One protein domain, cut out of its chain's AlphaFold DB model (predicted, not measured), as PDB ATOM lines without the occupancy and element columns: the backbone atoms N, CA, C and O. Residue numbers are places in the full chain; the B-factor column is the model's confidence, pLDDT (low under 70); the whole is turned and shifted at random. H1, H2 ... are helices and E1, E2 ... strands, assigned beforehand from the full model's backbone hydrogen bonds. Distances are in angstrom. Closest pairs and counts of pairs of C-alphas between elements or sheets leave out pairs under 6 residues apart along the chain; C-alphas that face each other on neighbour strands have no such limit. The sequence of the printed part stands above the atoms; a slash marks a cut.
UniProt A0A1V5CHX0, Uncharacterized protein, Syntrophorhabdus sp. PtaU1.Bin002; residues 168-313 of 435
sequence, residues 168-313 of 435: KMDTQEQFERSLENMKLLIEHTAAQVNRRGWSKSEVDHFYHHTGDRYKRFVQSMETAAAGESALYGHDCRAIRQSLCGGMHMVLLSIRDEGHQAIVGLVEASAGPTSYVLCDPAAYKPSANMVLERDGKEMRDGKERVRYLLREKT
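Overview. This is residues 168 to 313 of the 435 residues of an uncharacterized protein of Syntrophorhabdus sp. PtaU1.Bin002 (UniProt A0A1V5CHX0). Three long helices, H1, H2 and H3, stand side by side as an up-and-down bundle, their centres making a triangle, and shorter H4 folds back from the end of H3. A two-stranded hairpin, E1 and E2, crosses one side of this bundle near H1 and H3, with E2 the nearer strand. The 146 printed residues have four named helices, then two strands in an antiparallel sheet, order E1 - E2; the class is mixed, helices and strands. The whole is compact, radius of gyration of the C-alphas 15.5 A, spanning 45 by 34 by 29 A.

Arrangement. Start at H1, residues 172 to 193, which touches H2, residues 200 to 224, opposite ways at 15 degrees, a shallow tilt; the closest C-alphas, of Val 193 and Val 203, are 5.6 A apart. Next comes H3, residues 236 to 252, the hub; its closest C-alpha pair with H1 is Val 250 and Ala 190, 4.3 A. H3 touches H4, residues 257 to 269, with residues 251 to 252 alone, closest C-alphas Leu 251 and Gln 260 at 6.5 A. In all four helices every O i to N i+4 pair is within hydrogen-bond range. E1, residues 289 to 299, bends by 59 degrees at residue 296; look for N 292 and O 308 of E2, residues 302 to 311, 2.8 A apart.

Along the chain. Find C-alpha 172 at (96.552, 128.687, 137.002), where H1 begins its 31.7 A. H2 measures 35.9 A, H3 24.2 A and E2 28.7 A, ending at C-alpha 311, (111.369, 149.643, 141.112).

Size, cuts and confidence. The farthest C-alphas, Asp 170 and Gly 301, are 49.1 A apart. The printed part has no cut. The links H2 to H3 and H4 to E1 are long. Look for pLDDT under 70 in 26 residues, among them 294 to 306.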
ATOM      1  N   LYS A 168     106.331 125.413 136.358       90.62
ATOM      2  CA  LYS A 168     105.170 124.517 136.373       90.62
ATOM      3  C   LYS A 168     103.978 125.172 135.688       90.62
ATOM      4  O   LYS A 168     103.755 126.369 135.856       90.62
ATOM      5  N   MET A 169     103.208 124.376 134.947       90.75
ATOM      6  CA  MET A 169     102.083 124.852 134.131       90.75
ATOM      7  C   MET A 169     100.773 124.103 134.411       90.75
ATOM      8  O   MET A 169      99.823 124.277 133.658       90.75
ATOM      9  N   ASP A 170     100.713 123.266 135.454       88.25
ATOM     10  CA  ASP A 170      99.593 122.332 135.662       88.25
ATOM     11  C   ASP A 170      98.331 123.014 136.218       88.25
ATOM     12  O   ASP A 170      97.219 122.502 136.079       88.25
ATOM     13  N   THR A 171      98.495 124.167 136.874       91.56
ATOM     14  CA  THR A 171      97.397 124.972 137.423       91.56
ATOM     15  C   THR A 171      97.587 126.452 137.110       91.56
ATOM     16  O   THR A 171      98.707 126.904 136.860       91.56
ATOM     17  N   GLN A 172      96.502 127.233 137.194       91.44
ATOM     18  CA  GLN A 172      96.552 128.687 137.002       91.44
ATOM     19  C   GLN A 172      97.564 129.359 137.939       91.44
ATOM     20  O   GLN A 172      98.407 130.126 137.483       91.44
ATOM     21  N   GLU A 173      97.543 129.028 139.232       90.69
ATOM     22  CA  GLU A 173      98.474 129.597 140.216       90.69
ATOM     23  C   GLU A 173      99.937 129.263 139.890       90.69
ATOM     24  O   GLU A 173     100.830 130.101 140.032       90.69
ATOM     25  N   GLN A 174     100.201 128.033 139.440       90.31
ATOM     26  CA  GLN A 174     101.545 127.604 139.057       90.31
ATOM     27  C   GLN A 174     102.025 128.306 137.786       90.31
ATOM     28  O   GLN A 174     103.177 128.742 137.730       90.31
ATOM     29  N   PHE A 175     101.140 128.467 136.803       92.44
ATOM     30  CA  PHE A 175     101.411 129.215 135.582       92.44
ATOM     31  C   PHE A 175     101.726 130.686 135.881       92.44
ATOM     32  O   PHE A 175     102.761 131.193 135.449       92.44
ATOM     33  N   GLU A 176     100.884 131.360 136.667       91.00
ATOM     34  CA  GLU A 176     101.065 132.770 137.028       91.00
ATOM     35  C   GLU A 176     102.362 132.981 137.818       91.00
ATOM     36  O   GLU A 176     103.123 133.910 137.535       91.00
ATOM     37  N   ARG A 177     102.683 132.066 138.740       89.38
ATOM     38  CA  ARG A 177     103.956 132.084 139.470       89.38
ATOM     39  C   ARG A 177     105.159 131.854 138.554       89.38
ATOM     40  O   ARG A 177     106.172 132.533 138.703       89.38
ATOM     41  N   SER A 178     105.061 130.931 137.601       92.81
ATOM     42  CA  SER A 178     106.121 130.681 136.615       92.81
ATOM     43  C   SER A 178     106.344 131.890 135.706       92.81
ATOM     44  O   SER A 178     107.488 132.245 135.419       92.81
ATOM     45  N   LEU A 179     105.261 132.549 135.287       94.19
ATOM     46  CA  LEU A 179     105.310 133.771 134.491       94.19
ATOM     47  C   LEU A 179     105.990 134.900 135.268       94.19
ATOM     48  O   LEU A 179     106.866 135.581 134.731       94.19
ATOM     49  N   GLU A 180     105.625 135.080 136.535       91.56
ATOM     50  CA  GLU A 180     106.235 136.090 137.397       91.56
ATOM     51  C   GLU A 180     107.727 135.813 137.628       91.56
ATOM     52  O   GLU A 180     108.557 136.711 137.479       91.56
ATOM     53  N   ASN A 181     108.102 134.557 137.878       90.56
ATOM     54  CA  ASN A 181     109.503 134.152 138.000       90.56
ATOM     55  C   ASN A 181     110.308 134.436 136.720       90.56
ATOM     56  O   ASN A 181     111.458 134.872 136.804       90.56
ATOM     57  N   MET A 182     109.719 134.231 135.536       94.75
ATOM     58  CA  MET A 182     110.373 134.550 134.261       94.75
ATOM     59  C   MET A 182     110.637 136.056 134.122       94.75
ATOM     60  O   MET A 182     111.730 136.455 133.715       94.75
ATOM     61  N   LYS A 183     109.667 136.903 134.490       93.75
ATOM     62  CA  LYS A 183     109.825 138.367 134.478       93.75
ATOM     63  C   LYS A 183     110.918 138.827 135.440       93.75
ATOM     64  O   LYS A 183     111.798 139.593 135.051       93.75
ATOM     65  N   LEU A 184     110.918 138.298 136.666       89.44
ATOM     66  CA  LEU A 184     111.954 138.583 137.661       89.44
ATOM     67  C   LEU A 184     113.346 138.181 137.158       89.44
ATOM     68  O   LEU A 184     114.310 138.920 137.353       89.44
ATOM     69  N   LEU A 185     113.465 137.039 136.471       93.00
ATOM     70  CA  LEU A 185     114.731 136.609 135.883       93.00
ATOM     71  C   LEU A 185     115.196 137.564 134.773       93.00
ATOM     72  O   LEU A 185     116.372 137.934 134.750       93.00
ATOM     73  N   ILE A 186     114.298 137.998 133.882       94.12
ATOM     74  CA  ILE A 186     114.591 138.994 132.836       94.12
ATOM     75  C   ILE A 186     115.104 140.294 133.466       94.12
ATOM     76  O   ILE A 186     116.171 140.786 133.099       94.12
ATOM     77  N   GLU A 187     114.392 140.817 134.461       90.81
ATOM     78  CA  GLU A 187     114.734 142.064 135.154       90.81
ATOM     79  C   GLU A 187     116.062 141.963 135.903       90.81
ATOM     80  O   GLU A 187     116.921 142.844 135.793       90.81
ATOM     81  N   HIS A 188     116.277 140.854 136.612       89.31
ATOM     82  CA  HIS A 188     117.537 140.595 137.292       89.31
ATOM     83  C   HIS A 188     118.694 140.507 136.291       89.31
ATOM     84  O   HIS A 188     119.756 141.085 136.523       89.31
ATOM     85  N   THR A 189     118.485 139.857 135.143       92.56
ATOM     86  CA  THR A 189     119.492 139.759 134.076       92.56
ATOM     87  C   THR A 189     119.822 141.132 133.504       92.56
ATOM     88  O   THR A 189     121.001 141.472 133.415       92.56
ATOM     89  N   ALA A 190     118.810 141.952 133.196       90.44
ATOM     90  CA  ALA A 190     118.989 143.326 132.723       90.44
ATOM     91  C   ALA A 190     119.834 144.155 133.709       90.44
ATOM     92  O   ALA A 190     120.773 144.851 133.314       90.44
ATOM     93  N   ALA A 191     119.575 144.011 135.012       86.38
ATOM     94  CA  ALA A 191     120.369 144.659 136.049       86.38
ATOM     95  C   ALA A 191     121.812 144.128 136.117       86.38
ATOM     96  O   ALA A 191     122.731 144.910 136.369       86.38
ATOM     97  N   GLN A 192     122.043 142.827 135.902       86.25
ATOM     98  CA  GLN A 192     123.389 142.244 135.923       86.25
ATOM     99  C   GLN A 192     124.227 142.687 134.722       86.25
ATOM    100  O   GLN A 192     125.356 143.131 134.930       86.25
ATOM    101  N   VAL A 193     123.694 142.646 133.498       87.69
ATOM    102  CA  VAL A 193     124.447 143.006 132.276       87.69
ATOM    103  C   VAL A 193     124.786 144.502 132.183       87.69
ATOM    104  O   VAL A 193     125.735 144.885 131.496       87.69
ATOM    105  N   ASN A 194     124.076 145.354 132.928       85.38
ATOM    106  CA  ASN A 194     124.381 146.782 133.047       85.38
ATOM    107  C   ASN A 194     125.506 147.084 134.074       85.38
ATOM    108  O   ASN A 194     126.043 148.199 134.150       85.38
ATOM    109  N   ARG A 195     125.895 146.110 134.909       81.00
ATOM    110  CA  ARG A 195     126.933 146.310 135.936       81.00
ATOM    111  C   ARG A 195     128.336 146.318 135.329       81.00
ATOM    112  O   ARG A 195     128.647 145.617 134.373       81.00
ATOM    113  N   ARG A 196     129.223 147.110 135.938       73.31
ATOM    114  CA  ARG A 196     130.664 147.110 135.630       73.31
ATOM    115  C   ARG A 196     131.341 145.875 136.233       73.31
ATOM    116  O   ARG A 196     130.927 145.409 137.293       73.31
ATOM    117  N   GLY A 197     132.426 145.417 135.605       77.69
ATOM    118  CA  GLY A 197     133.288 144.343 136.126       77.69
ATOM    119  C   GLY A 197     132.985 142.939 135.588       77.69
ATOM    120  O   GLY A 197     133.683 141.985 135.950       77.69
ATOM    121  N   TRP A 198     131.985 142.811 134.715       83.12
ATOM    122  CA  TRP A 198     131.741 141.595 133.945       83.12
ATOM    123  C   TRP A 198     132.618 141.557 132.693       83.12
ATOM    124  O   TRP A 198     132.806 142.577 132.030       83.12
ATOM    125  N   SER A 199     133.169 140.386 132.382       78.69
ATOM    126  CA  SER A 199     133.755 140.109 131.073       78.69
ATOM    127  C   SER A 199     132.648 139.918 130.038       78.69
ATOM    128  O   SER A 199     131.511 139.598 130.381       78.69
ATOM    129  N   LYS A 200     133.000 140.048 128.755       75.81
ATOM    130  CA  LYS A 200     132.088 139.768 127.634       75.81
ATOM    131  C   LYS A 200     131.475 138.366 127.737       75.81
ATOM    132  O   LYS A 200     130.265 138.228 127.761       75.81
ATOM    133  N   SER A 201     132.303 137.356 128.002       71.88
ATOM    134  CA  SER A 201     131.840 135.976 128.203       71.88
ATOM    135  C   SER A 201     130.848 135.798 129.360       71.88
ATOM    136  O   SER A 201     130.000 134.914 129.310       71.88
ATOM    137  N   GLU A 202     130.945 136.601 130.423       82.75
ATOM    138  CA  GLU A 202     129.997 136.553 131.542       82.75
ATOM    139  C   GLU A 202     128.673 137.222 131.174       82.75
ATOM    140  O   GLU A 202     127.616 136.717 131.540       82.75
ATOM    141  N   VAL A 203     128.728 138.326 130.423       85.62
ATOM    142  CA  VAL A 203     127.538 138.979 129.866       85.62
ATOM    143  C   VAL A 203     126.824 138.045 128.889       85.62
ATOM    144  O   VAL A 203     125.620 137.848 129.042       85.62
ATOM    145  N   ASP A 204     127.558 137.410 127.972       79.06
ATOM    146  CA  ASP A 204     127.034 136.392 127.053       79.06
ATOM    147  C   ASP A 204     126.384 135.238 127.826       79.06
ATOM    148  O   ASP A 204     125.269 134.823 127.516       79.06
ATOM    149  N   HIS A 205     127.039 134.755 128.887       85.69
ATOM    150  CA  HIS A 205     126.491 133.705 129.744       85.69
ATOM    151  C   HIS A 205     125.165 134.130 130.388       85.69
ATOM    152  O   HIS A 205     124.197 133.374 130.350       85.69
ATOM    153  N   PHE A 206     125.080 135.329 130.973       91.19
ATOM    154  CA  PHE A 206     123.823 135.823 131.546       91.19
ATOM    155  C   PHE A 206     122.729 135.964 130.482       91.19
ATOM    156  O   PHE A 206     121.588 135.558 130.695       91.19
ATOM    157  N   TYR A 207     123.080 136.505 129.319       90.44
ATOM    158  CA  TYR A 207     122.142 136.719 128.229       90.44
ATOM    159  C   TYR A 207     121.574 135.397 127.691       90.44
ATOM    160  O   TYR A 207     120.354 135.211 127.640       90.44
ATOM    161  N   HIS A 208     122.447 134.445 127.355       87.06
ATOM    162  CA  HIS A 208     122.056 133.155 126.794       87.06
ATOM    163  C   HIS A 208     121.303 132.282 127.794       87.06
ATOM    164  O   HIS A 208     120.270 131.720 127.434       87.06
ATOM    165  N   HIS A 209     121.744 132.207 129.055       89.69
ATOM    166  CA  HIS A 209     121.051 131.383 130.047       89.69
ATOM    167  C   HIS A 209     119.620 131.863 130.284       89.69
ATOM    168  O   HIS A 209     118.710 131.033 130.326       89.69
ATOM    169  N   THR A 210     119.396 133.175 130.378       93.50
ATOM    170  CA  THR A 210     118.040 133.727 130.475       93.50
ATOM    171  C   THR A 210     117.237 133.471 129.198       93.50
ATOM    172  O   THR A 210     116.078 133.066 129.286       93.50
ATOM    173  N   GLY A 211     117.853 133.605 128.018       91.00
ATOM    174  CA  GLY A 211     117.225 133.268 126.736       91.00
ATOM    175  C   GLY A 211     116.791 131.799 126.630       91.00
ATOM    176  O   GLY A 211     115.711 131.511 126.118       91.00
ATOM    177  N   ASP A 212     117.574 130.860 127.157       89.75
ATOM    178  CA  ASP A 212     117.217 129.437 127.178       89.75
ATOM    179  C   ASP A 212     116.033 129.149 128.105       89.75
ATOM    180  O   ASP A 212     115.171 128.328 127.780       89.75
ATOM    181  N   ARG A 213     115.960 129.835 129.253       93.12
ATOM    182  CA  ARG A 213     114.826 129.719 130.185       93.12
ATOM    183  C   ARG A 213     113.564 130.342 129.600       93.12
ATOM    184  O   ARG A 213     112.506 129.732 129.700       93.12
ATOM    185  N   TYR A 214     113.686 131.475 128.907       94.31
ATOM    186  CA  TYR A 214     112.595 132.054 128.121       94.31
ATOM    187  C   TYR A 214     112.048 131.049 127.098       94.31
ATOM    188  O   TYR A 214     110.843 130.805 127.064       94.31
ATOM    189  N   LYS A 215     112.922 130.421 126.297       90.25
ATOM    190  CA  LYS A 215     112.505 129.424 125.295       90.25
ATOM    191  C   LYS A 215     111.773 128.255 125.948       90.25
ATOM    192  O   LYS A 215     110.712 127.865 125.470       90.25
ATOM    193  N   ARG A 216     112.301 127.741 127.065       90.44
ATOM    194  CA  ARG A 216     111.647 126.678 127.842       90.44
ATOM    195  C   ARG A 216     110.292 127.112 128.390       90.44
ATOM    196  O   ARG A 216     109.337 126.365 128.238       90.44
ATOM    197  N   PHE A 217     110.184 128.313 128.958       94.94
ATOM    198  CA  PHE A 217     108.914 128.858 129.438       94.94
ATOM    199  C   PHE A 217     107.865 128.893 128.325       94.94
ATOM    200  O   PHE A 217     106.764 128.373 128.500       94.94
ATOM    201  N   VAL A 218     108.216 129.476 127.173       91.56
ATOM    202  CA  VAL A 218     107.308 129.596 126.026       91.56
ATOM    203  C   VAL A 218     106.899 128.217 125.520       91.56
ATOM    204  O   VAL A 218     105.713 127.984 125.320       91.56
ATOM    205  N   GLN A 219     107.843 127.284 125.391       89.81
ATOM    206  CA  GLN A 219     107.548 125.920 124.962       89.81
ATOM    207  C   GLN A 219     106.625 125.191 125.950       89.81
ATOM    208  O   GLN A 219     105.672 124.538 125.529       89.81
ATOM    209  N   SER A 220     106.871 125.311 127.258       89.62
ATOM    210  CA  SER A 220     106.012 124.728 128.292       89.62
ATOM    211  C   SER A 220     104.611 125.334 128.278       89.62
ATOM    212  O   SER A 220     103.640 124.595 128.396       89.62
ATOM    213  N   MET A 221     104.493 126.651 128.084       91.31
ATOM    214  CA  MET A 221     103.207 127.340 127.952       91.31
ATOM    215  C   MET A 221     102.451 126.885 126.699       91.31
ATOM    216  O   MET A 221     101.281 126.539 126.795       91.31
ATOM    217  N   GLU A 222     103.106 126.850 125.535       87.56
ATOM    218  CA  GLU A 222     102.493 126.406 124.274       87.56
ATOM    219  C   GLU A 222     102.071 124.927 124.340       87.56
ATOM    220  O   GLU A 222     101.027 124.556 123.804       87.56
ATOM    221  N   THR A 223     102.839 124.094 125.051       88.56
ATOM    222  CA  THR A 223     102.489 122.687 125.307       88.56
ATOM    223  C   THR A 223     101.281 122.573 126.236       88.56
ATOM    224  O   THR A 223     100.355 121.826 125.934       88.56
ATOM    225  N   ALA A 224     101.264 123.323 127.343       88.75
ATOM    226  CA  ALA A 224     100.164 123.314 128.308       88.75
ATOM    227  C   ALA A 224      98.862 123.883 127.721       88.75
ATOM    228  O   ALA A 224      97.784 123.399 128.044       88.75
ATOM    229  N   ALA A 225      98.962 124.858 126.815       84.12
ATOM    230  CA  ALA A 225      97.827 125.382 126.062       84.12
ATOM    231  C   ALA A 225      97.281 124.384 125.023       84.12
ATOM    232  O   ALA A 225      96.241 124.645 124.433       84.12
ATOM    233  N   ALA A 226      97.971 123.268 124.749       85.50
ATOM    234  CA  ALA A 226      97.548 122.230 123.803       85.50
ATOM    235  C   ALA A 226      97.153 122.755 122.401       85.50
ATOM    236  O   ALA A 226      96.340 122.156 121.698       85.50
ATOM    237  N   GLY A 227      97.754 123.868 121.968       73.88
ATOM    238  CA  GLY A 227      97.444 124.526 120.695       73.88
ATOM    239  C   GLY A 227      96.310 125.557 120.745       73.88
ATOM    240  O   GLY A 227      96.039 126.182 119.718       73.88
ATOM    241  N   GLU A 228      95.688 125.780 121.905       77.38
ATOM    242  CA  GLU A 228      94.785 126.905 122.138       77.38
ATOM    243  C   GLU A 228      95.546 128.240 122.157       77.38
ATOM    244  O   GLU A 228      96.744 128.317 122.438       77.38
ATOM    245  N   SER A 229      94.844 129.331 121.839       77.25
ATOM    246  CA  SER A 229      95.421 130.681 121.854       77.25
ATOM    247  C   SER A 229      95.573 131.268 123.260       77.25
ATOM    248  O   SER A 229      96.227 132.302 123.417       77.25
ATOM    249  N   ALA A 230      94.963 130.641 124.266       84.94
ATOM    250  CA  ALA A 230      94.973 131.095 125.644       84.94
ATOM    251  C   ALA A 230      95.212 129.934 126.615       84.94
ATOM    252  O   ALA A 230      94.841 128.799 126.340       84.94
ATOM    253  N   LEU A 231      95.799 130.242 127.770       85.94
ATOM    254  CA  LEU A 231      96.010 129.312 128.875       85.94
ATOM    255  C   LEU A 231      95.504 129.971 130.161       85.94
ATOM    256  O   LEU A 231      95.940 131.068 130.506       85.94
ATOM    257  N   TYR A 232      94.543 129.342 130.845       90.62
ATOM    258  CA  TYR A 232      93.872 129.895 132.037       90.62
ATOM    259  C   TYR A 232      93.324 131.324 131.845       90.62
ATOM    260  O   TYR A 232      93.418 132.166 132.734       90.62
ATOM    261  N   GLY A 233      92.782 131.624 130.660       84.31
ATOM    262  CA  GLY A 233      92.256 132.955 130.321       84.31
ATOM    263  C   GLY A 233      93.318 133.991 129.933       84.31
ATOM    264  O   GLY A 233      92.967 135.121 129.598       84.31
ATOM    265  N   HIS A 234      94.602 133.622 129.920       85.62
ATOM    266  CA  HIS A 234      95.690 134.492 129.480       85.62
ATOM    267  C   HIS A 234      96.051 134.236 128.015       85.62
ATOM    268  O   HIS A 234      96.322 133.102 127.634       85.62
ATOM    269  N   ASP A 235      96.117 135.291 127.198       90.25
ATOM    270  CA  ASP A 235      96.553 135.204 125.797       90.25
ATOM    271  C   ASP A 235      98.051 134.848 125.709       90.25
ATOM    272  O   ASP A 235      98.936 135.640 126.064       90.25
ATOM    273  N   CYS A 236      98.343 133.652 125.188       85.00
ATOM    274  CA  CYS A 236      99.701 133.131 125.056       85.00
ATOM    275  C   CYS A 236     100.561 133.968 124.097       85.00
ATOM    276  O   CYS A 236     101.763 134.142 124.321       85.00
ATOM    277  N   ARG A 237      99.968 134.537 123.039       86.44
ATOM    278  CA  ARG A 237     100.671 135.412 122.090       86.44
ATOM    279  C   ARG A 237     101.068 136.716 122.765       86.44
ATOM    280  O   ARG A 237     102.211 137.146 122.594       86.44
ATOM    281  N   ALA A 238     100.167 137.316 123.540       88.19
ATOM    282  CA  ALA A 238     100.444 138.546 124.275       88.19
ATOM    283  C   ALA A 238     101.562 138.343 125.311       88.19
ATOM    284  O   ALA A 238     102.473 139.168 125.417       88.19
ATOM    285  N   ILE A 239     101.550 137.215 126.029       91.62
ATOM    286  CA  ILE A 239     102.618 136.859 126.975       91.62
ATOM    287  C   ILE A 239     103.951 136.674 126.254       91.62
ATOM    288  O   ILE A 239     104.961 137.247 126.672       91.62
ATOM    289  N   ARG A 240     103.964 135.931 125.143       90.38
ATOM    290  CA  ARG A 240     105.176 135.702 124.350       90.38
ATOM    291  C   ARG A 240     105.772 137.008 123.826       90.38
ATOM    292  O   ARG A 240     106.985 137.188 123.916       90.38
ATOM    293  N   GLN A 241     104.936 137.911 123.309       89.06
ATOM    294  CA  GLN A 241     105.353 139.236 122.841       89.06
ATOM    295  C   GLN A 241     105.924 140.081 123.979       89.06
ATOM    296  O   GLN A 241     107.010 140.637 123.830       89.06
ATOM    297  N   SER A 242     105.239 140.110 125.127       93.19
ATOM    298  CA  SER A 242     105.715 140.804 126.322       93.19
ATOM    299  C   SER A 242     107.096 140.300 126.732       93.19
ATOM    300  O   SER A 242     108.053 141.068 126.748       93.19
ATOM    301  N   LEU A 243     107.241 139.001 126.997       94.88
ATOM    302  CA  LEU A 243     108.511 138.414 127.430       94.88
ATOM    303  C   LEU A 243     109.625 138.567 126.377       94.88
ATOM    304  O   LEU A 243     110.780 138.772 126.745       94.88
ATOM    305  N   CYS A 244     109.290 138.543 125.082       91.94
ATOM    306  CA  CYS A 244     110.252 138.837 124.020       91.94
ATOM    307  C   CYS A 244     110.758 140.290 124.080       91.94
ATOM    308  O   CYS A 244     111.962 140.528 123.988       91.94
ATOM    309  N   GLY A 245     109.861 141.257 124.309       90.31
ATOM    310  CA  GLY A 245     110.233 142.650 124.585       90.31
ATOM    311  C   GLY A 245     111.136 142.775 125.817       90.31
ATOM    312  O   GLY A 245     112.108 143.526 125.803       90.31
ATOM    313  N   GLY A 246     110.893 141.958 126.846       93.38
ATOM    314  CA  GLY A 246     111.763 141.842 128.018       93.38
ATOM    315  C   GLY A 246     113.180 141.364 127.675       93.38
ATOM    316  O   GLY A 246     114.162 141.944 128.133       93.38
ATOM    317  N   MET A 247     113.324 140.363 126.805       94.12
ATOM    318  CA  MET A 247     114.642 139.922 126.327       94.12
ATOM    319  C   MET A 247     115.349 140.983 125.474       94.12
ATOM    320  O   MET A 247     116.572 141.139 125.573       94.12
ATOM    321  N   HIS A 248     114.600 141.764 124.690       91.56
ATOM    322  CA  HIS A 248     115.163 142.930 124.011       91.56
ATOM    323  C   HIS A 248     115.667 143.963 125.025       91.56
ATOM    324  O   HIS A 248     116.769 144.487 124.878       91.56
ATOM    325  N   MET A 249     114.927 144.200 126.111       90.31
ATOM    326  CA  MET A 249     115.371 145.078 127.196       90.31
ATOM    327  C   MET A 249     116.684 144.615 127.834       90.31
ATOM    328  O   MET A 249     117.538 145.455 128.126       90.31
ATOM    329  N   VAL A 250     116.896 143.306 128.011       92.56
ATOM    330  CA  VAL A 250     118.183 142.779 128.503       92.56
ATOM    331  C   VAL A 250     119.314 143.141 127.541       92.56
ATOM    332  O   VAL A 250     120.338 143.659 127.983       92.56
ATOM    333  N   LEU A 251     119.122 142.940 126.234       90.44
ATOM    334  CA  LEU A 251     120.108 143.322 125.219       90.44
ATOM    335  C   LEU A 251     120.410 144.827 125.277       90.44
ATOM    336  O   LEU A 251     121.570 145.242 125.281       90.44
ATOM    337  N   LEU A 252     119.364 145.650 125.362       86.75
ATOM    338  CA  LEU A 252     119.488 147.105 125.459       86.75
ATOM    339  C   LEU A 252     120.179 147.557 126.758       86.75
ATOM    340  O   LEU A 252     120.776 148.631 126.793       86.75
ATOM    341  N   SER A 253     120.154 146.719 127.797       87.19
ATOM    342  CA  SER A 253     120.793 146.974 129.091       87.19
ATOM    343  C   SER A 253     122.272 146.581 129.142       87.19
ATOM    344  O   SER A 253     122.941 146.895 130.130       87.19
ATOM    345  N   ILE A 254     122.808 145.905 128.118       86.00
ATOM    346  CA  ILE A 254     124.239 145.589 128.048       86.00
ATOM    347  C   ILE A 254     125.037 146.893 128.045       86.00
ATOM    348  O   ILE A 254     124.890 147.736 127.163       86.00
ATOM    349  N   ARG A 255     125.904 147.042 129.051       83.50
ATOM    350  CA  ARG A 255     126.627 148.292 129.300       83.50
ATOM    351  C   ARG A 255     127.648 148.649 128.216       83.50
ATOM    352  O   ARG A 255     127.819 149.823 127.904       83.50
ATOM    353  N   ASP A 256     128.418 147.665 127.759       77.81
ATOM    354  CA  ASP A 256     129.442 147.857 126.727       77.81
ATOM    355  C   ASP A 256     128.742 147.932 125.370       77.81
ATOM    356  O   ASP A 256     128.263 146.920 124.869       77.81
ATOM    357  N   GLU A 257     128.683 149.126 124.784       76.94
ATOM    358  CA  GLU A 257     128.009 149.374 123.508       76.94
ATOM    359  C   GLU A 257     128.579 148.554 122.345       76.94
ATOM    360  O   GLU A 257     127.828 148.108 121.476       76.94
ATOM    361  N   GLY A 258     129.896 148.325 122.323       60.66
ATOM    362  CA  GLY A 258     130.531 147.514 121.288       60.66
ATOM    363  C   GLY A 258     130.151 146.045 121.438       60.66
ATOM    364  O   GLY A 258     129.855 145.366 120.457       60.66
ATOM    365  N   HIS A 259     130.101 145.552 122.674       74.44
ATOM    366  CA  HIS A 259     129.633 144.198 122.949       74.44
ATOM    367  C   HIS A 259     128.127 144.039 122.711       74.44
ATOM    368  O   HIS A 259     127.718 143.066 122.090       74.44
ATOM    369  N   GLN A 260     127.317 145.021 123.103       81.81
ATOM    370  CA  GLN A 260     125.887 145.089 122.808       81.81
ATOM    371  C   GLN A 260     125.619 144.996 121.305       81.81
ATOM    372  O   GLN A 260     124.730 144.258 120.892       81.81
ATOM    373  N   ALA A 261     126.383 145.719 120.481       68.31
ATOM    374  CA  ALA A 261     126.258 145.649 119.029       68.31
ATOM    375  C   ALA A 261     126.597 144.250 118.489       68.31
ATOM    376  O   ALA A 261     125.905 143.758 117.601       68.31
ATOM    377  N   ILE A 262     127.615 143.585 119.052       66.81
ATOM    378  CA  ILE A 262     127.977 142.204 118.692       66.81
ATOM    379  C   ILE A 262     126.857 141.232 119.074       66.81
ATOM    380  O   ILE A 262     126.402 140.480 118.216       66.81
ATOM    381  N   VAL A 263     126.373 141.268 120.319       68.81
ATOM    382  CA  VAL A 263     125.274 140.399 120.776       68.81
ATOM    383  C   VAL A 263     124.009 140.677 119.965       68.81
ATOM    384  O   VAL A 263     123.348 139.748 119.520       68.81
ATOM    385  N   GLY A 264     123.710 141.945 119.676       68.50
ATOM    386  CA  GLY A 264     122.579 142.336 118.838       68.50
ATOM    387  C   GLY A 264     122.707 141.855 117.393       68.50
ATOM    388  O   GLY A 264     121.708 141.467 116.798       68.50
ATOM    389  N   LEU A 265     123.915 141.822 116.825       63.97
ATOM    390  CA  LEU A 265     124.158 141.262 115.495       63.97
ATOM    391  C   LEU A 265     123.978 139.739 115.486       63.97
ATOM    392  O   LEU A 265     123.341 139.203 114.579       63.97
ATOM    393  N   VAL A 266     124.510 139.051 116.502       65.88
ATOM    394  CA  VAL A 266     124.335 137.603 116.684       65.88
ATOM    395  C   VAL A 266     122.852 137.273 116.844       65.88
ATOM    396  O   VAL A 266     122.340 136.399 116.150       65.88
ATOM    397  N   GLU A 267     122.123 138.026 117.661       73.75
ATOM    398  CA  GLU A 267     120.687 137.835 117.833       73.75
ATOM    399  C   GLU A 267     119.895 138.190 116.582       73.75
ATOM    400  O   GLU A 267     118.965 137.475 116.229       73.75
ATOM    401  N   ALA A 268     120.256 139.241 115.848       67.25
ATOM    402  CA  ALA A 268     119.616 139.541 114.567       67.25
ATOM    403  C   ALA A 268     119.835 138.410 113.543       67.25
ATOM    404  O   ALA A 268     118.971 138.159 112.702       67.25
ATOM    405  N   SER A 269     120.961 137.689 113.633       53.72
ATOM    406  CA  SER A 269     121.244 136.518 112.795       53.72
ATOM    407  C   SER A 269     120.397 135.286 113.145       53.72
ATOM    408  O   SER A 269     120.256 134.398 112.306       53.72
ATOM    409  N   ALA A 270     119.762 135.259 114.326       54.12
ATOM    410  CA  ALA A 270     118.798 134.224 114.704       54.12
ATOM    411  C   ALA A 270     117.453 134.340 113.950       54.12
ATOM    412  O   ALA A 270     116.641 133.417 113.997       54.12
ATOM    413  N   GLY A 271     117.222 135.431 113.207       55.47
ATOM    414  CA  GLY A 271     116.052 135.594 112.340       55.47
ATOM    415  C   GLY A 271     114.799 136.073 113.091       55.47
ATOM    416  O   GLY A 271     114.910 136.883 114.004       55.47
ATOM    417  N   PRO A 272     113.578 135.643 112.722       49.75
ATOM    418  CA  PRO A 272     112.330 136.172 113.292       49.75
ATOM    419  C   PRO A 272     112.099 135.807 114.768       49.75
ATOM    420  O   PRO A 272     111.222 136.381 115.405       49.75
ATOM    421  N   THR A 273     112.876 134.871 115.319       57.97
ATOM    422  CA  THR A 273     112.910 134.563 116.760       57.97
ATOM    423  C   THR A 273     113.857 135.483 117.535       57.97
ATOM    424  O   THR A 273     113.983 135.344 118.748       57.97
ATOM    425  N   SER A 274     114.512 136.421 116.841       71.81
ATOM    426  CA  SER A 274     115.399 137.410 117.433       71.81
ATOM    427  C   SER A 274     114.649 138.334 118.375       71.81
ATOM    428  O   SER A 274     113.677 138.995 117.995       71.81
ATOM    429  N   TYR A 275     115.193 138.484 119.577       82.88
ATOM    430  CA  TYR A 275     114.686 139.448 120.544       82.88
ATOM    431  C   TYR A 275     114.840 140.897 120.059       82.88
ATOM    432  O   TYR A 275     114.054 141.751 120.449       82.88
ATOM    433  N   VAL A 276     115.783 141.179 119.149       79.62
ATOM    434  CA  VAL A 276     116.028 142.525 118.583       79.62
ATOM    435  C   VAL A 276     114.813 143.064 117.820       79.62
ATOM    436  O   VAL A 276     114.643 144.275 117.677       79.62
ATOM    437  N   LEU A 277     113.961 142.172 117.310       76.38
ATOM    438  CA  LEU A 277     112.766 142.536 116.548       76.38
ATOM    439  C   LEU A 277     111.541 142.777 117.436       76.38
ATOM    440  O   LEU A 277     110.519 143.256 116.947       76.38
ATOM    441  N   CYS A 278     111.623 142.441 118.722       84.44
ATOM    442  CA  CYS A 278     110.511 142.583 119.648       84.44
ATOM    443  C   CYS A 278     110.419 144.007 120.185       84.44
ATOM    444  O   CYS A 278     111.430 144.633 120.476       84.44
ATOM    445  N   ASP A 279     109.205 144.533 120.329       83.12
ATOM    446  CA  ASP A 279     109.009 145.869 120.890       83.12
ATOM    447  C   ASP A 279     109.288 145.844 122.405       83.12
ATOM    448  O   ASP A 279     108.567 145.155 123.136       83.12
ATOM    449  N   PRO A 280     110.295 146.584 122.913       85.25
ATOM    450  CA  PRO A 280     110.538 146.658 124.346       85.25
ATOM    451  C   PRO A 280     109.343 147.244 125.112       85.25
ATOM    452  O   PRO A 280     109.133 146.887 126.268       85.25
ATOM    453  N   ALA A 281     108.524 148.092 124.474       84.25
ATOM    454  CA  ALA A 281     107.340 148.694 125.086       84.25
ATOM    455  C   ALA A 281     106.220 147.685 125.368       84.25
ATOM    456  O   ALA A 281     105.362 147.938 126.212       84.25
ATOM    457  N   ALA A 282     106.219 146.543 124.675       85.50
ATOM    458  CA  ALA A 282     105.247 145.482 124.901       85.50
ATOM    459  C   ALA A 282     105.516 144.706 126.203       85.50
ATOM    460  O   ALA A 282     104.654 143.941 126.643       85.50
ATOM    461  N   TYR A 283     106.695 144.876 126.819       91.25
ATOM    462  CA  TYR A 283     107.048 144.189 128.055       91.25
ATOM    463  C   TYR A 283     106.181 144.664 129.222       91.25
ATOM    464  O   TYR A 283     106.214 145.831 129.607       91.25
ATOM    465  N   LYS A 284     105.436 143.728 129.817       89.75
ATOM    466  CA  LYS A 284     104.719 143.896 131.084       89.75
ATOM    467  C   LYS A 284     105.624 143.425 132.231       89.75
ATOM    468  O   LYS A 284     105.802 142.208 132.364       89.75
ATOM    469  N   PRO A 285     106.175 144.343 133.049       86.75
ATOM    470  CA  PRO A 285     107.104 143.984 134.115       86.75
ATOM    471  C   PRO A 285     106.471 143.125 135.213       86.75
ATOM    472  O   PRO A 285     105.257 142.875 135.235       86.75
ATOM    473  N   SER A 286     107.321 142.657 136.123       86.81
ATOM    474  CA  SER A 286     106.921 142.027 137.379       86.81
ATOM    475  C   SER A 286     106.109 142.989 138.246       86.81
ATOM    476  O   SER A 286     106.116 144.211 138.057       86.81
ATOM    477  N   ALA A 287     105.437 142.448 139.258       78.31
ATOM    478  CA  ALA A 287     104.634 143.219 140.199       78.31
ATOM    479  C   ALA A 287     105.431 144.324 140.917       78.31
ATOM    480  O   ALA A 287     104.831 145.274 141.413       78.31
ATOM    481  N   ASN A 288     106.766 144.241 140.949       74.50
ATOM    482  CA  ASN A 288     107.637 145.192 141.640       74.50
ATOM    483  C   ASN A 288     108.264 146.254 140.733       74.50
ATOM    484  O   ASN A 288     108.925 147.153 141.254       74.50
ATOM    485  N   MET A 289     108.072 146.173 139.417       78.50
ATOM    486  CA  MET A 289     108.777 147.012 138.450       78.50
ATOM    487  C   MET A 289     107.812 147.831 137.593       78.50
ATOM    488  O   MET A 289     106.666 147.453 137.355       78.50
ATOM    489  N   VAL A 290     108.296 148.976 137.122       79.38
ATOM    490  CA  VAL A 290     107.640 149.842 136.140       79.38
ATOM    491  C   VAL A 290     108.596 150.031 134.977       79.38
ATOM    492  O   VAL A 290     109.789 150.276 135.168       79.38
ATOM    493  N   LEU A 291     108.061 149.904 133.765       78.75
ATOM    494  CA  LEU A 291     108.773 150.256 132.550       78.75
ATOM    495  C   LEU A 291     108.502 151.732 132.251       78.75
ATOM    496  O   LEU A 291     107.388 152.105 131.889       78.75
ATOM    497  N   GLU A 292     109.518 152.567 132.413       78.44
ATOM    498  CA  GLU A 292     109.443 154.000 132.154       78.44
ATOM    499  C   GLU A 292     110.103 154.346 130.823       78.44
ATOM    500  O   GLU A 292     111.134 153.791 130.438       78.44
ATOM    501  N   ARG A 293     109.508 155.303 130.113       73.62
ATOM    502  CA  ARG A 293     110.099 155.897 128.916       73.62
ATOM    503  C   ARG A 293     111.020 157.037 129.354       73.62
ATOM    504  O   ARG A 293     110.561 158.157 129.538       73.62
ATOM    505  N   ASP A 294     112.301 156.728 129.529       59.38
ATOM    506  CA  ASP A 294     113.334 157.627 130.075       59.38
ATOM    507  C   ASP A 294     113.650 158.807 129.132       59.38
ATOM    508  O   ASP A 294     114.033 159.888 129.570       59.38
ATOM    509  N   GLY A 295     113.423 158.646 127.821       58.28
ATOM    510  CA  GLY A 295     113.501 159.753 126.866       58.28
ATOM    511  C   GLY A 295     113.821 159.349 125.430       58.28
ATOM    512  O   GLY A 295     113.816 158.171 125.067       58.28
ATOM    513  N   LYS A 296     114.075 160.367 124.601       57.94
ATOM    514  CA  LYS A 296     114.527 160.251 123.210       57.94
ATOM    515  C   LYS A 296     116.046 160.417 123.183       57.94
ATOM    516  O   LYS A 296     116.551 161.491 123.491       57.94
ATOM    517  N   GLU A 297     116.765 159.367 122.825       54.19
ATOM    518  CA  GLU A 297     118.208 159.399 122.617       54.19
ATOM    519  C   GLU A 297     118.494 159.493 121.116       54.19
ATOM    520  O   GLU A 297     117.994 158.697 120.323       54.19
ATOM    521  N   MET A 298     119.286 160.482 120.703       48.62
ATOM    522  CA  MET A 298     119.771 160.573 119.326       48.62
ATOM    523  C   MET A 298     121.024 159.712 119.193       48.62
ATOM    524  O   MET A 298     122.071 160.065 119.730       48.62
ATOM    525  N   ARG A 299     120.925 158.603 118.456       52.00
ATOM    526  CA  ARG A 299     122.063 157.729 118.139       52.00
ATOM    527  C   ARG A 299     122.168 157.592 116.625       52.00
ATOM    528  O   ARG A 299     121.190 157.231 115.973       52.00
ATOM    529  N   ASP A 300     123.321 157.952 116.065       47.50
ATOM    530  CA  ASP A 300     123.577 157.969 114.614       47.50
ATOM    531  C   ASP A 300     122.531 158.764 113.804       47.50
ATOM    532  O   ASP A 300     122.108 158.359 112.722       47.50
ATOM    533  N   GLY A 301     122.047 159.881 114.359       47.12
ATOM    534  CA  GLY A 301     121.026 160.726 113.724       47.12
ATOM    535  C   GLY A 301     119.610 160.137 113.712       47.12
ATOM    536  O   GLY A 301     118.715 160.736 113.118       47.12
ATOM    537  N   LYS A 302     119.381 158.991 114.368       48.16
ATOM    538  CA  LYS A 302     118.050 158.408 114.568       48.16
ATOM    539  C   LYS A 302     117.623 158.533 116.023       48.16
ATOM    540  O   LYS A 302     118.361 158.189 116.945       48.16
ATOM    541  N   GLU A 303     116.393 158.989 116.206       51.78
ATOM    542  CA  GLU A 303     115.744 159.047 117.505       51.78
ATOM    543  C   GLU A 303     115.412 157.620 117.972       51.78
ATOM    544  O   GLU A 303     114.600 156.927 117.358       51.78
ATOM    545  N   ARG A 304     116.057 157.161 119.045       58.28
ATOM    546  CA  ARG A 304     115.717 155.915 119.734       58.28
ATOM    547  C   ARG A 304     115.066 156.235 121.065       58.28
ATOM    548  O   ARG A 304     115.509 157.109 121.803       58.28
ATOM    549  N   VAL A 305     114.003 155.514 121.382       64.81
ATOM    550  CA  VAL A 305     113.354 155.621 122.685       64.81
ATOM    551  C   VAL A 305     114.120 154.762 123.675       64.81
ATOM    552  O   VAL A 305     114.284 153.562 123.456       64.81
ATOM    553  N   ARG A 306     114.574 155.376 124.767       69.50
ATOM    554  CA  ARG A 306     115.176 154.651 125.878       69.50
ATOM    555  C   ARG A 306     114.087 154.246 126.862       69.50
ATOM    556  O   ARG A 306     113.302 155.082 127.309       69.50
ATOM    557  N   TYR A 307     114.065 152.963 127.193       71.31
ATOM    558  CA  TYR A 307     113.217 152.409 128.239       71.31
ATOM    559  C   TYR A 307     114.083 152.111 129.467       71.31
ATOM    560  O   TYR A 307     115.222 151.659 129.330       71.31
ATOM    561  N   LEU A 308     113.556 152.372 130.658       72.12
ATOM    562  CA  LEU A 308     114.204 152.099 131.934       72.12
ATOM    563  C   LEU A 308     113.268 151.258 132.797       72.12
ATOM    564  O   LEU A 308     112.084 151.551 132.914       72.12
ATOM    565  N   LEU A 309     113.810 150.214 133.415       77.94
ATOM    566  CA  LEU A 309     113.108 149.462 134.446       77.94
ATOM    567  C   LEU A 309     113.397 150.099 135.809       77.94
ATOM    568  O   LEU A 309     114.548 150.117 136.251       77.94
ATOM    569  N   ARG A 310     112.356 150.617 136.464       79.75
ATOM    570  CA  ARG A 310     112.422 151.220 137.802       79.75
ATOM    571  C   ARG A 310     111.623 150.384 138.797       79.75
ATOM    572  O   ARG A 310     110.522 149.943 138.490       79.75
ATOM    573  N   GLU A 311     112.146 150.218 140.009       76.31
ATOM    574  CA  GLU A 311     111.369 149.643 141.112       76.31
ATOM    575  C   GLU A 311     110.192 150.554 141.485       76.31
ATOM    576  O   GLU A 311     110.340 151.774 141.633       76.31
ATOM    577  N   LYS A 312     109.019 149.949 141.685       72.94
ATOM    578  CA  LYS A 312     107.850 150.645 142.227       72.94
ATOM    579  C   LYS A 312     108.178 151.224 143.598       72.94
ATOM    580  O   LYS A 312     108.691 150.528 144.477       72.94
ATOM    581  N   THR A 313     107.819 152.486 143.789       72.38
ATOM    582  CA  THR A 313     107.822 153.144 145.096       72.38
ATOM    583  C   THR A 313     106.778 152.514 146.012       72.38
ATOM    584  O   THR A 313     105.783 151.946 145.556       72.38
TER     585      THR A 313